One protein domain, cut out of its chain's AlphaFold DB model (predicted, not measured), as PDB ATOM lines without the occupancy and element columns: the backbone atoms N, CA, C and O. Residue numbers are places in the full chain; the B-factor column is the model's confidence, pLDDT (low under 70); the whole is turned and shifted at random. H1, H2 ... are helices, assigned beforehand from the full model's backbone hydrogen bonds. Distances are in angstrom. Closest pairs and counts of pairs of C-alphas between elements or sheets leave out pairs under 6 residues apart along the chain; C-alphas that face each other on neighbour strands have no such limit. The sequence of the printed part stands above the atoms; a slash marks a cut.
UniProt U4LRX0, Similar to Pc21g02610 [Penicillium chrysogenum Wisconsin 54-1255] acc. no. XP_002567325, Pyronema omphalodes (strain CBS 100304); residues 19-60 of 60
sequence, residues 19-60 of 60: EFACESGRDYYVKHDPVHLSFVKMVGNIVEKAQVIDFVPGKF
ATOM      1  N   GLU A  19     116.347  87.020  15.439       97.25
ATOM      2  CA  GLU A  19     116.489  88.326  14.805       97.25
ATOM      3  C   GLU A  19     117.590  89.134  15.489       97.25
ATOM      4  O   GLU A  19     117.754  89.093  16.710       97.25
ATOM      5  N   PHE A  20     118.333  89.901  14.692       97.31
ATOM      6  CA  PHE A  20     119.399  90.772  15.172       97.31
ATOM      7  C   PHE A  20     119.198  92.181  14.626       97.31
ATOM      8  O   PHE A  20     118.851  92.361  13.461       97.31
ATOM      9  N   ALA A  21     119.479  93.189  15.455       96.50
ATOM     10  CA  ALA A  21     119.409  94.589  15.039       96.50
ATOM     11  C   ALA A  21     120.465  94.948  13.976       96.50
ATOM     12  O   ALA A  21     120.280  95.889  13.206       96.50
ATOM     13  N   CYS A  22     121.587  94.221  13.946       96.06
ATOM     14  CA  CYS A  22     122.675  94.426  12.997       96.06
ATOM     15  C   CYS A  22     123.564  93.180  12.862       96.06
ATOM     16  O   CYS A  22     123.563  92.283  13.711       96.06
ATOM     17  N   GLU A  23     124.382  93.171  11.809       97.12
ATOM     18  CA  GLU A  23     125.325  92.092  11.495       97.12
ATOM     19  C   GLU A  23     126.353  91.844  12.605       97.12
ATOM     20  O   GLU A  23     126.668  90.695  12.897       97.12
ATOM     21  N   SER A  24     126.845  92.891  13.276       98.12
ATOM     22  CA  SER A  24     127.809  92.727  14.372       98.12
ATOM     23  C   SER A  24     127.196  92.038  15.596       98.12
ATOM     24  O   SER A  24     127.875  91.252  16.254       98.12
ATOM     25  N   GLY A  25     125.909  92.277  15.876       98.38
ATOM     26  CA  GLY A  25     125.172  91.577  16.931       98.38
ATOM     27  C   GLY A  25     125.016  90.084  16.634       98.38
ATOM     28  O   GLY A  25     125.301  89.253  17.496       98.38
ATOM     29  N   ARG A  26     124.648  89.742  15.391       98.06
ATOM     30  CA  ARG A  26     124.619  88.354  14.900       98.06
ATOM     31  C   ARG A  26     125.996  87.697  15.015       98.06
ATOM     32  O   ARG A  26     126.112  86.595  15.543       98.06
ATOM     33  N   ASP A  27     127.042  88.372  14.540       98.50
ATOM     34  CA  ASP A  27     128.408  87.850  14.541       98.50
ATOM     35  C   ASP A  27     128.920  87.570  15.956       98.50
ATOM     36  O   ASP A  27     129.525  86.524  16.189       98.50
ATOM     37  N   TYR A  28     128.632  88.460  16.910       98.56
ATOM     38  CA  TYR A  28     128.937  88.225  18.318       98.56
ATOM     39  C   TYR A  28     128.195  87.000  18.860       98.56
ATOM     40  O   TYR A  28     128.832  86.111  19.422       98.56
ATOM     41  N   TYR A  29     126.878  86.913  18.651       98.31
ATOM     42  CA  TYR A  29     126.072  85.785  19.128       98.31
ATOM     43  C   TYR A  29     126.581  84.440  18.593       98.31
ATOM     44  O   TYR A  29     126.752  83.495  19.355       98.31
ATOM     45  N   VAL A  30     126.899  84.357  17.298       97.19
ATOM     46  CA  VAL A  30     127.342  83.100  16.672       97.19
ATOM     47  C   VAL A  30     128.779  82.727  17.058       97.19
ATOM     48  O   VAL A  30     129.075  81.548  17.244       97.19
ATOM     49  N   LYS A  31     129.693  83.703  17.154       97.81
ATOM     50  CA  LYS A  31     131.145  83.437  17.248       97.81
ATOM     51  C   LYS A  31     131.729  83.613  18.647       97.81
ATOM     52  O   LYS A  31     132.791  83.056  18.927       97.81
ATOM     53  N   HIS A  32     131.098  84.418  19.498       98.25
ATOM     54  CA  HIS A  32     131.728  84.933  20.716       98.25
ATOM     55  C   HIS A  32     130.882  84.780  21.978       98.25
ATOM     56  O   HIS A  32     131.466  84.667  23.054       98.25
ATOM     57  N   ASP A  33     129.553  84.749  21.878       98.56
ATOM     58  CA  ASP A  33     128.687  84.589  23.045       98.56
ATOM     59  C   ASP A  33     128.920  83.217  23.719       98.56
ATOM     60  O   ASP A  33     128.610  82.170  23.136       98.56
ATOM     61  N   PRO A  34     129.448  83.178  24.959       98.31
ATOM     62  CA  PRO A  34     129.742  81.921  25.643       98.31
ATOM     63  C   PRO A  34     128.489  81.079  25.915       98.31
ATOM     64  O   PRO A  34     128.594  79.851  26.015       98.31
ATOM     65  N   VAL A  35     127.310  81.702  26.013       98.31
ATOM     66  CA  VAL A  35     126.040  80.993  26.211       98.31
ATOM     67  C   VAL A  35     125.661  80.256  24.931       98.31
ATOM     68  O   VAL A  35     125.409  79.047  24.972       98.31
ATOM     69  N   HIS A  36     125.708  80.936  23.783       97.56
ATOM     70  CA  HIS A  36     125.435  80.309  22.492       97.56
ATOM     71  C   HIS A  36     126.444  79.198  22.169       97.56
ATOM     72  O   HIS A  36     126.057  78.089  21.799       97.56
ATOM     73  N   LEU A  37     127.739  79.439  22.391       98.38
ATOM     74  CA  LEU A  37     128.778  78.433  22.159       98.38
ATOM     75  C   LEU A  37     128.605  77.187  23.045       98.38
ATOM     76  O   LEU A  37     128.901  76.071  22.611       98.38
ATOM     77  N   SER A  38     128.105  77.345  24.274       98.06
ATOM     78  CA  SER A  38     127.783  76.208  25.150       98.06
ATOM     79  C   SER A  38     126.571  75.425  24.640       98.06
ATOM     80  O   SER A  38     126.595  74.193  24.628       98.06
ATOM     81  N   PHE A  39     125.547  76.123  24.145       95.88
ATOM     82  CA  PHE A  39     124.387  75.505  23.505       95.88
ATOM     83  C   PHE A  39     124.779  74.696  22.258       95.88
ATOM     84  O   PHE A  39     124.388  73.536  22.147       95.88
ATOM     85  N   VAL A  40     125.613  75.245  21.368       96.38
ATOM     86  CA  VAL A  40     126.092  74.538  20.163       96.38
ATOM     87  C   VAL A  40     126.820  73.241  20.525       96.38
ATOM     88  O   VAL A  40     126.554  72.205  19.918       96.38
ATOM     89  N   LYS A  41     127.689  73.260  21.547       96.44
ATOM     90  CA  LYS A  41     128.384  72.052  22.031       96.44
ATOM     91  C   LYS A  41     127.420  70.986  22.545       96.44
ATOM     92  O   LYS A  41     127.626  69.807  22.281       96.44
ATOM     93  N   MET A  42     126.386  71.388  23.282       95.88
ATOM     94  CA  MET A  42     125.366  70.466  23.784       95.88
ATOM     95  C   MET A  42     124.559  69.856  22.630       95.88
ATOM     96  O   MET A  42     124.412  68.638  22.555       95.88
ATOM     97  N   VAL A  43     124.063  70.696  21.719       95.00
ATOM     98  CA  VAL A  43     123.183  70.282  20.616       95.00
ATOM     99  C   VAL A  43     123.918  69.427  19.588       95.00
ATOM    100  O   VAL A  43     123.345  68.459  19.095       95.00
ATOM    101  N   GLY A  44     125.192  69.718  19.311       94.62
ATOM    102  CA  GLY A  44     126.011  68.952  18.367       94.62
ATOM    103  C   GLY A  44     126.135  67.461  18.700       94.62
ATOM    104  O   GLY A  44     126.419  66.667  17.810       94.62
ATOM    105  N   ASN A  45     125.867  67.064  19.949       95.12
ATOM    106  CA  ASN A  45     125.900  65.664  20.379       95.12
ATOM    107  C   ASN A  45     124.559  64.927  20.206       95.12
ATOM    108  O   ASN A  45     124.505  63.723  20.442       95.12
ATOM    109  N   ILE A  46     123.475  65.629  19.856       95.19
ATOM    110  CA  ILE A  46     122.114  65.062  19.801       95.19
ATOM    111  C   ILE A  46     121.395  65.288  18.465       95.19
ATOM    112  O   ILE A  46     120.338  64.697  18.248       95.19
ATOM    113  N   VAL A  47     121.931  66.127  17.573       94.94
ATOM    114  CA  VAL A  47     121.351  66.363  16.240       94.94
ATOM    115  C   VAL A  47     122.115  65.601  15.164       94.94
ATOM    116  O   VAL A  47     123.338  65.647  15.102       94.94
ATOM    117  N   GLU A  48     121.382  64.936  14.273       95.06
ATOM    118  CA  GLU A  48     121.960  64.256  13.104       95.06
ATOM    119  C   GLU A  48     122.313  65.247  11.982       95.06
ATOM    120  O   GLU A  48     123.289  65.070  11.257       95.06
ATOM    121  N   LYS A  49     121.515  66.311  11.835       93.44
ATOM    122  CA  LYS A  49     121.658  67.307  10.771       93.44
ATOM    123  C   LYS A  49     121.282  68.698  11.272       93.44
ATOM    124  O   LYS A  49     120.236  68.873  11.892       93.44
ATOM    125  N   ALA A  50     122.100  69.689  10.926       94.12
ATOM    126  CA  ALA A  50     121.823  71.105  11.141       94.12
ATOM    127  C   ALA A  50     121.995  71.887   9.830       94.12
ATOM    128  O   ALA A  50     122.856  71.564   9.011       94.12
ATOM    129  N   GLN A  51     121.174  72.917   9.635       93.81
ATOM    130  CA  GLN A  51     121.282  73.869   8.533       93.81
ATOM    131  C   GLN A  51     121.059  75.272   9.094       93.81
ATOM    132  O   GLN A  51     120.113  75.491   9.847       93.81
ATOM    133  N   VAL A  52     121.932  76.207   8.725       94.62
ATOM    134  CA  VAL A  52     121.850  77.611   9.136       94.62
ATOM    135  C   VAL A  52     121.683  78.453   7.880       94.62
ATOM    136  O   VAL A  52     122.441  78.292   6.925       94.62
ATOM    137  N   ILE A  53     120.670  79.315   7.877       94.06
ATOM    138  CA  ILE A  53     120.395  80.257   6.795       94.06
ATOM    139  C   ILE A  53     120.424  81.647   7.415       94.06
ATOM    140  O   ILE A  53     119.602  81.961   8.271       94.06
ATOM    141  N   ASP A  54     121.386  82.451   6.984       95.81
ATOM    142  CA  ASP A  54     121.480  83.862   7.331       95.81
ATOM    143  C   ASP A  54     120.899  84.675   6.176       95.81
ATOM    144  O   ASP A  54     121.332  84.529   5.031       95.81
ATOM    145  N   PHE A  55     119.865  85.462   6.453       94.69
ATOM    146  CA  PHE A  55     119.138  86.200   5.428       94.69
ATOM    147  C   PHE A  55     118.594  87.516   5.971       94.69
ATOM    148  O   PHE A  55     118.334  87.671   7.164       94.69
ATOM    149  N   VAL A  56     118.375  88.464   5.060       95.00
ATOM    150  CA  VAL A  56     117.679  89.718   5.355       95.00
ATOM    151  C   VAL A  56     116.267  89.618   4.779       95.00
ATOM    152  O   VAL A  56     116.134  89.366   3.577       95.00
ATOM    153  N   PRO A  57     115.208  89.827   5.584       90.94
ATOM    154  CA  PRO A  57     113.839  89.789   5.087       90.94
ATOM    155  C   PRO A  57     113.647  90.710   3.874       90.94
ATOM    156  O   PRO A  57     113.986  91.893   3.914       90.94
ATOM    157  N   GLY A  58     113.114  90.157   2.784       93.38
ATOM    158  CA  GLY A  58     112.839  90.902   1.552       93.38
ATOM    159  C   GLY A  58     114.043  91.162   0.636       93.38
ATOM    160  O   GLY A  58     113.875  91.858  -0.363       93.38
ATOM    161  N   LYS A  59     115.233  90.613   0.925       90.56
ATOM    162  CA  LYS A  59     116.368  90.594  -0.016       90.56
ATOM    163  C   LYS A  59     116.519  89.187  -0.608       90.56
ATOM    164  O   LYS A  59     116.643  88.231   0.154       90.56
ATOM    165  N   PHE A  60     116.485  89.087  -1.940       79.56
ATOM    166  CA  PHE A  60     116.537  87.836  -2.711       79.56
ATOM    167  C   PHE A  60     117.793  87.769  -3.576       79.56
ATOM    168  O   PHE A  60     118.180  88.835  -4.109       79.56
TER     169      PHE A  60
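AT A GLANCE: This is residues 19 to 60 of the 60 residues of the protein "Similar to Pc21g02610 [Penicillium chrysogenum Wisconsin 54-1255] acc. no. XP_002567325" of Pyronema omphalodes (strain CBS 100304) (UniProt U4LRX0). What shape does the model show? H2 and H1 meet at a corner, and after H2 the chain folds back as a long tail, residues 44 to 60, making a loose, open hook with an empty middle. Residues 41 to 53, of which 41 to 43 belong to H2, stand free. What is it made of? The printed part has 42 residues with two named helices, H1 then H2, and no named strand; the class is all helix, though under half of the residues, 19, are in named elements. How spread out is it? It is loose, with a radius of gyration of the C-alphas of 12.4 A, and only just flat, spanning 34 by 22 by 12 A.

IN THESE COORDINATES: Where is the longest helix? H2 is residues 34 to 43, 14.3 A from C-alpha 34 at (129.742, 81.921, 25.643) to C-alpha 43 at (123.183, 70.282, 20.616). Where is the other? H1 is residues 23 to 31, 11.9 A long, beginning with C-alpha 23 at (125.325, 92.092, 11.495).

HOW THE PARTS SIT: How does H2 stand to H1? They touch only at the corner by their tight link of 2 residues, the closest C-alphas being those of His 36 and Tyr 29, 6.5 A apart. Their lines stand at a steep tilt of 54 degrees, and they run the same way. What do the backbones show? In H1 and H2 every O i to N i+4 pair is within hydrogen-bond range.

THE WHOLE: How large is it? The two C-alphas farthest apart, those of Asn 45 and Gly 58, are 34.1 A apart. Is anything missing or uncertain? The printed part has no cut and ends at residue 60, the chain's last. Its mean pLDDT is 95.7, and no printed residue is under 70.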